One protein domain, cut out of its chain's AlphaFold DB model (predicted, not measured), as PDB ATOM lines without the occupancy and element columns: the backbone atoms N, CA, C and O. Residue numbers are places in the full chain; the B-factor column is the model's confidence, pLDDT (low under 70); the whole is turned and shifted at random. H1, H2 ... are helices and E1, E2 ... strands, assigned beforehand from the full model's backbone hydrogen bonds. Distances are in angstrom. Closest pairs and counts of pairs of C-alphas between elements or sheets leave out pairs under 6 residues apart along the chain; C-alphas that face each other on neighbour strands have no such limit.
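What this domain is: This is residues 135 to 186 of the 228 residues of the protein "Hypothetical protein" of Chaetoceros debilis (UniProt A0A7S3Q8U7). A small, rounded body in which two short helices, H1 and H2, make a V whose narrow end is by a two-strand hairpin, E1 and E2, while the long link of residues 161 to 173 joins the far ends of the V on the side away from the hairpin. The strand E3 lies toward the outside of the body, where its residues 183 to 184 pair side by side with residues 135 to 136. The printed part has 52 residues, with the named elements in the order E1, E2, H1, H2, E3; the only named sheet is the antiparallel pair E1 and E2, and the class is mixed, helices and strands. The whole is compact, with a radius of gyration of the C-alphas of 9.9 A and spans of 22 by 22 by 19 A.

How they stand to each other: E1, residues 142 to 145, and E2, residues 148 to 151, form an antiparallel hairpin, with 141 degrees between their directions. N 143 and O 150 are 2.8 A apart and N 150 and O 143 are 3.0 A apart, both within hydrogen-bond range. H2, residues 174 to 181, has 4 pairs of C-alphas within 8 A of E1, the closest those of Tyr 143 and Ile 180 at 7.0 A. H1, residues 152 to 160, has 2 such pairs with E1, the closest those of Ile 142 and Cys 152 at 6.2 A. H1 and H2 are close but not clearly touching, their closest C-alphas being those of Cys 152 and Cys 181, 5.6 A apart. They run opposite ways at a steep tilt of 49 degrees. In both helices every O i to N i+4 pair is within hydrogen-bond range. E3, residues 183 to 185, pairs with no named strand, but its residues 183 to 184 pair antiparallel with residues 135 to 136. E3 is apart from E1, E2 and H1, and E2 is apart from H2.

Where its parts are: E1 begins at C-alpha 142, (170.916, 276.463, 286.371), and is 9.4 A long; E2 is 10.1 A long. H1 runs 12.1 A from C-alpha 152 to C-alpha 160 at (185.823, 267.259, 289.712). H2 measures 10.0 A and E3 6.9 A, the latter ending at C-alpha 185, (189.127, 283.835, 291.936).

The domain as a whole: The C-alphas farthest apart, those of Gly 147 and Val 186, are 29.6 A from each other, while those of Val 135 and Val 186 are 6.5 A apart. The printed part has no cut. The link from H1 to H2 is long, with 13 residues; the other three links are tight. Mean pLDDT of the printed part is 87.0, and residues 170 to 174 are under 70.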
ATOM      1  N   VAL A 135     186.507 279.353 291.751       90.19
ATOM      2  CA  VAL A 135     185.419 278.594 292.377       90.19
ATOM      3  C   VAL A 135     184.068 279.087 291.882       90.19
ATOM      4  O   VAL A 135     183.910 280.245 291.497       90.19
ATOM      5  N   VAL A 136     183.078 278.200 291.926       93.06
ATOM      6  CA  VAL A 136     181.683 278.528 291.625       93.06
ATOM      7  C   VAL A 136     181.117 279.443 292.719       93.06
ATOM      8  O   VAL A 136     180.944 279.010 293.858       93.06
ATOM      9  N   GLY A 137     180.794 280.691 292.376       93.94
ATOM     10  CA  GLY A 137     180.174 281.668 293.280       93.94
ATOM     11  C   GLY A 137     178.646 281.569 293.349       93.94
ATOM     12  O   GLY A 137     178.039 281.947 294.348       93.94
ATOM     13  N   ASN A 138     178.006 281.003 292.321       94.88
ATOM     14  CA  ASN A 138     176.557 280.814 292.240       94.88
ATOM     15  C   ASN A 138     176.185 279.339 292.027       94.88
ATOM     16  O   ASN A 138     175.684 278.934 290.980       94.88
ATOM     17  N   ALA A 139     176.422 278.528 293.058       94.44
ATOM     18  CA  ALA A 139     176.196 277.080 293.062       94.44
ATOM     19  C   ALA A 139     174.779 276.658 292.613       94.44
ATOM     20  O   ALA A 139     174.621 275.634 291.948       94.44
ATOM     21  N   GLY A 140     173.759 277.457 292.945       95.81
ATOM     22  CA  GLY A 140     172.355 277.167 292.643       95.81
ATOM     23  C   GLY A 140     171.872 277.620 291.264       95.81
ATOM     24  O   GLY A 140     170.730 277.323 290.912       95.81
ATOM     25  N   ALA A 141     172.686 278.341 290.486       95.88
ATOM     26  CA  ALA A 141     172.299 278.725 289.133       95.88
ATOM     27  C   ALA A 141     172.161 277.496 288.231       95.88
ATOM     28  O   ALA A 141     172.923 276.538 288.350       95.88
ATOM     29  N   ILE A 142     171.173 277.531 287.337       94.25
ATOM     30  CA  ILE A 142     170.916 276.463 286.371       94.25
ATOM     31  C   ILE A 142     171.688 276.776 285.092       94.25
ATOM     32  O   ILE A 142     171.571 277.869 284.540       94.25
ATOM     33  N   TYR A 143     172.450 275.795 284.628       90.69
ATOM     34  CA  TYR A 143     173.189 275.819 283.379       90.69
ATOM     35  C   TYR A 143     172.707 274.672 282.482       90.69
ATOM     36  O   TYR A 143     172.515 273.549 282.951       90.69
ATOM     37  N   ASP A 144     172.511 274.960 281.197       90.44
ATOM     38  CA  ASP A 144     172.199 273.952 280.182       90.44
ATOM     39  C   ASP A 144     173.507 273.386 279.611       90.44
ATOM     40  O   ASP A 144     174.184 274.027 278.803       90.44
ATOM     41  N   PHE A 145     173.871 272.181 280.054       85.88
ATOM     42  CA  PHE A 145     175.019 271.443 279.540       85.88
ATOM     43  C   PHE A 145     174.537 270.379 278.551       85.88
ATOM     44  O   PHE A 145     173.967 269.358 278.938       85.88
ATOM     45  N   ASN A 146     174.783 270.605 277.257       85.75
ATOM     46  CA  ASN A 146     174.420 269.685 276.171       85.75
ATOM     47  C   ASN A 146     172.921 269.310 276.119       85.75
ATOM     48  O   ASN A 146     172.571 268.170 275.814       85.75
ATOM     49  N   GLY A 147     172.024 270.258 276.400       87.94
ATOM     50  CA  GLY A 147     170.573 270.050 276.406       87.94
ATOM     51  C   GLY A 147     170.030 269.496 277.726       87.94
ATOM     52  O   GLY A 147     168.855 269.135 277.790       87.94
ATOM     53  N   SER A 148     170.873 269.378 278.755       90.75
ATOM     54  CA  SER A 148     170.495 268.933 280.097       90.75
ATOM     55  C   SER A 148     170.700 270.057 281.105       90.75
ATOM     56  O   SER A 148     171.815 270.537 281.307       90.75
ATOM     57  N   GLU A 149     169.621 270.450 281.776       94.31
ATOM     58  CA  GLU A 149     169.669 271.445 282.844       94.31
ATOM     59  C   GLU A 149     170.254 270.839 284.125       94.31
ATOM     60  O   GLU A 149     169.764 269.831 284.640       94.31
ATOM     61  N   MET A 150     171.282 271.478 284.677       94.06
ATOM     62  CA  MET A 150     171.833 271.134 285.985       94.06
ATOM     63  C   MET A 150     172.307 272.370 286.739       94.06
ATOM     64  O   MET A 150     172.597 273.410 286.155       94.06
ATOM     65  N   THR A 151     172.387 272.266 288.063       96.44
ATOM     66  CA  THR A 151     172.948 273.338 288.894       96.44
ATOM     67  C   THR A 151     174.456 273.452 288.686       96.44
ATOM     68  O   THR A 151     175.119 272.423 288.534       96.44
ATOM     69  N   CYS A 152     175.015 274.653 288.795       94.62
ATOM     70  CA  CYS A 152     176.460 274.884 288.751       94.62
ATOM     71  C   CYS A 152     177.238 274.043 289.775       94.62
ATOM     72  O   CYS A 152     178.333 273.582 289.478       94.62
ATOM     73  N   GLU A 153     176.662 273.767 290.950       94.56
ATOM     74  CA  GLU A 153     177.251 272.844 291.930       94.56
ATOM     75  C   GLU A 153     177.377 271.411 291.396       94.56
ATOM     76  O   GLU A 153     178.405 270.756 291.562       94.56
ATOM     77  N   ALA A 154     176.319 270.906 290.759       94.69
ATOM     78  CA  ALA A 154     176.308 269.572 290.166       94.69
ATOM     79  C   ALA A 154     177.276 269.482 288.981       94.69
ATOM     80  O   ALA A 154     177.974 268.476 288.839       94.69
ATOM     81  N   LEU A 155     177.353 270.538 288.169       92.31
ATOM     82  CA  LEU A 155     178.300 270.626 287.065       92.31
ATOM     83  C   LEU A 155     179.749 270.636 287.585       92.31
ATOM     84  O   LEU A 155     180.561 269.854 287.103       92.31
ATOM     85  N   GLU A 156     180.055 271.415 288.629       92.12
ATOM     86  CA  GLU A 156     181.378 271.432 289.275       92.12
ATOM     87  C   GLU A 156     181.749 270.060 289.839       92.12
ATOM     88  O   GLU A 156     182.823 269.541 289.552       92.12
ATOM     89  N   LYS A 157     180.832 269.408 290.561       91.38
ATOM     90  CA  LYS A 157     181.039 268.034 291.044       91.38
ATOM     91  C   LYS A 157     181.293 267.048 289.903       91.38
ATOM     92  O   LYS A 157     182.061 266.108 290.079       91.38
ATOM     93  N   SER A 158     180.661 267.243 288.749       89.81
ATOM     94  CA  SER A 158     180.861 266.384 287.574       89.81
ATOM     95  C   SER A 158     182.236 266.618 286.945       89.81
ATOM     96  O   SER A 158     182.922 265.655 286.601       89.81
ATOM     97  N   GLY A 159     182.678 267.878 286.863       89.19
ATOM     98  CA  GLY A 159     184.037 268.237 286.455       89.19
ATOM     99  C   GLY A 159     185.086 267.641 287.388       89.19
ATOM    100  O   GLY A 159     185.999 266.954 286.936       89.19
ATOM    101  N   GLN A 160     184.911 267.798 288.700       87.56
ATOM    102  CA  GLN A 160     185.823 267.259 289.712       87.56
ATOM    103  C   GLN A 160     185.912 265.729 289.665       87.56
ATOM    104  O   GLN A 160     186.980 265.165 289.873       87.56
ATOM    105  N   ARG A 161     184.818 265.045 289.320       86.00
ATOM    106  CA  ARG A 161     184.786 263.587 289.112       86.00
ATOM    107  C   ARG A 161     185.317 263.143 287.747       86.00
ATOM    108  O   ARG A 161     185.139 261.988 287.391       86.00
ATOM    109  N   GLY A 162     185.881 264.044 286.939       85.31
ATOM    110  CA  GLY A 162     186.399 263.701 285.609       85.31
ATOM    111  C   GLY A 162     185.319 263.264 284.615       85.31
ATOM    112  O   GLY A 162     185.623 262.695 283.570       85.31
ATOM    113  N   GLN A 163     184.042 263.506 284.925       86.81
ATOM    114  CA  GLN A 163     182.922 263.158 284.045       86.81
ATOM    115  C   GLN A 163     182.778 264.160 282.894       86.81
ATOM    116  O   GLN A 163     182.138 263.856 281.888       86.81
ATOM    117  N   ILE A 164     183.389 265.339 283.033       86.12
ATOM    118  CA  ILE A 164     183.506 266.341 281.977       86.12
ATOM    119  C   ILE A 164     184.876 266.168 281.308       86.12
ATOM    120  O   ILE A 164     185.892 266.243 282.000       86.12
ATOM    121  N   PRO A 165     184.932 265.961 279.979       83.94
ATOM    122  CA  PRO A 165     186.190 265.935 279.242       83.94
ATOM    123  C   PRO A 165     187.040 267.187 279.505       83.94
ATOM    124  O   PRO A 165     186.523 268.307 279.535       83.94
ATOM    125  N   LEU A 166     188.353 267.012 279.683       82.00
ATOM    126  CA  LEU A 166     189.271 268.108 280.033       82.00
ATOM    127  C   LEU A 166     189.282 269.250 279.003       82.00
ATOM    128  O   LEU A 166     189.468 270.403 279.375       82.00
ATOM    129  N   ASP A 167     189.055 268.951 277.723       80.88
ATOM    130  CA  ASP A 167     188.948 269.939 276.643       80.88
ATOM    131  C   ASP A 167     187.659 270.777 276.717       80.88
ATOM    132  O   ASP A 167     187.594 271.899 276.206       80.88
ATOM    133  N   GLN A 168     186.629 270.259 277.385       83.56
ATOM    134  CA  GLN A 168     185.393 270.988 277.659       83.56
ATOM    135  C   GLN A 168     185.485 271.784 278.960       83.56
ATOM    136  O   GLN A 168     184.866 272.839 279.092       83.56
ATOM    137  N   CYS A 169     186.290 271.317 279.906       81.44
ATOM    138  CA  CYS A 169     186.381 271.896 281.230       81.44
ATOM    139  C   CYS A 169     187.236 273.174 281.277       81.44
ATOM    140  O   CYS A 169     188.342 273.223 280.740       81.44
ATOM    141  N   GLY A 170     186.717 274.235 281.905       68.25
ATOM    142  CA  GLY A 170     187.417 275.503 282.159       68.25
ATOM    143  C   GLY A 170     187.709 276.389 280.935       68.25
ATOM    144  O   GLY A 170     187.677 277.609 281.053       68.25
ATOM    145  N   THR A 171     187.958 275.823 279.750       68.38
ATOM    146  CA  THR A 171     188.316 276.585 278.535       68.38
ATOM    147  C   THR A 171     187.147 276.755 277.569       68.38
ATOM    148  O   THR A 171     186.858 277.879 277.161       68.38
ATOM    149  N   SER A 172     186.429 275.678 277.243       65.06
ATOM    150  CA  SER A 172     185.275 275.731 276.325       65.06
ATOM    151  C   SER A 172     183.992 276.219 277.003       65.06
ATOM    152  O   SER A 172     183.126 276.807 276.358       65.06
ATOM    153  N   LEU A 173     183.885 276.018 278.317       69.94
ATOM    154  CA  LEU A 173     182.752 276.460 279.130       69.94
ATOM    155  C   LEU A 173     182.835 277.946 279.538       69.94
ATOM    156  O   LEU A 173     181.851 278.510 280.017       69.94
ATOM    157  N   SER A 174     183.983 278.601 279.328       67.94
ATOM    158  CA  SER A 174     184.415 279.715 280.180       67.94
ATOM    159  C   SER A 174     183.591 280.996 280.088       67.94
ATOM    160  O   SER A 174     183.435 281.649 281.108       67.94
ATOM    161  N   SER A 175     183.008 281.382 278.951       71.81
ATOM    162  CA  SER A 175     182.243 282.642 278.915       71.81
ATOM    163  C   SER A 175     180.859 282.488 279.541       71.81
ATOM    164  O   SER A 175     180.483 283.249 280.425       71.81
ATOM    165  N   LEU A 176     180.114 281.461 279.132       78.56
ATOM    166  CA  LEU A 176     178.737 281.273 279.580       78.56
ATOM    167  C   LEU A 176     178.656 280.701 281.002       78.56
ATOM    168  O   LEU A 176     177.780 281.096 281.770       78.56
ATOM    169  N   VAL A 177     179.573 279.800 281.371       83.19
ATOM    170  CA  VAL A 177     179.646 279.279 282.744       83.19
ATOM    171  C   VAL A 177     180.118 280.359 283.707       83.19
ATOM    172  O   VAL A 177     179.540 280.467 284.782       83.19
ATOM    173  N   THR A 178     181.082 281.211 283.334       82.56
ATOM    174  CA  THR A 178     181.521 282.305 284.221       82.56
ATOM    175  C   THR A 178     180.379 283.260 284.546       82.56
ATOM    176  O   THR A 178     180.213 283.614 285.713       82.56
ATOM    177  N   ASP A 179     179.560 283.618 283.556       87.12
ATOM    178  CA  ASP A 179     178.447 284.551 283.752       87.12
ATOM    179  C   ASP A 179     177.309 283.952 284.596       87.12
ATOM    180  O   ASP A 179     176.741 284.634 285.450       87.12
ATOM    181  N   ILE A 180     176.965 282.678 284.382       92.94
ATOM    182  CA  ILE A 180     175.842 282.017 285.073       92.94
ATOM    183  C   ILE A 180     176.257 281.517 286.460       92.94
ATOM    184  O   ILE A 180     175.575 281.779 287.456       92.94
ATOM    185  N   CYS A 181     177.381 280.804 286.530       93.38
ATOM    186  CA  CYS A 181     177.881 280.171 287.745       93.38
ATOM    187  C   CYS A 181     178.713 281.114 288.618       93.38
ATOM    188  O   CYS A 181     179.055 280.736 289.737       93.38
ATOM    189  N   GLY A 182     179.017 282.327 288.145       91.69
ATOM    190  CA  GLY A 182     179.718 283.351 288.914       91.69
ATOM    191  C   GLY A 182     181.108 282.891 289.331       91.69
ATOM    192  O   GLY A 182     181.369 282.744 290.518       91.69
ATOM    193  N   CYS A 183     181.980 282.594 288.369       90.81
ATOM    194  CA  CYS A 183     183.316 282.086 288.672       90.81
ATOM    195  C   CYS A 183     184.197 283.174 289.299       90.81
ATOM    196  O   CYS A 183     184.566 284.154 288.650       90.81
ATOM    197  N   GLU A 184     184.566 282.983 290.562       89.06
ATOM    198  CA  GLU A 184     185.350 283.938 291.343       89.06
ATOM    199  C   GLU A 184     186.745 283.380 291.614       89.06
ATOM    200  O   GLU A 184     186.914 282.197 291.902       89.06
ATOM    201  N   THR A 185     187.772 284.227 291.531       88.44
ATOM    202  CA  THR A 185     189.127 283.835 291.936       88.44
ATOM    203  C   THR A 185     189.151 283.591 293.438       88.44
ATOM    204  O   THR A 185     188.757 284.476 294.203       88.44
ATOM    205  N   VAL A 186     189.671 282.443 293.871       82.38
ATOM    206  CA  VAL A 186     189.919 282.205 295.295       82.38
ATOM    207  C   VAL A 186     190.922 283.258 295.761       82.38
ATOM    208  O   VAL A 186     192.004 283.346 295.172       82.38
TER     209      VAL A 186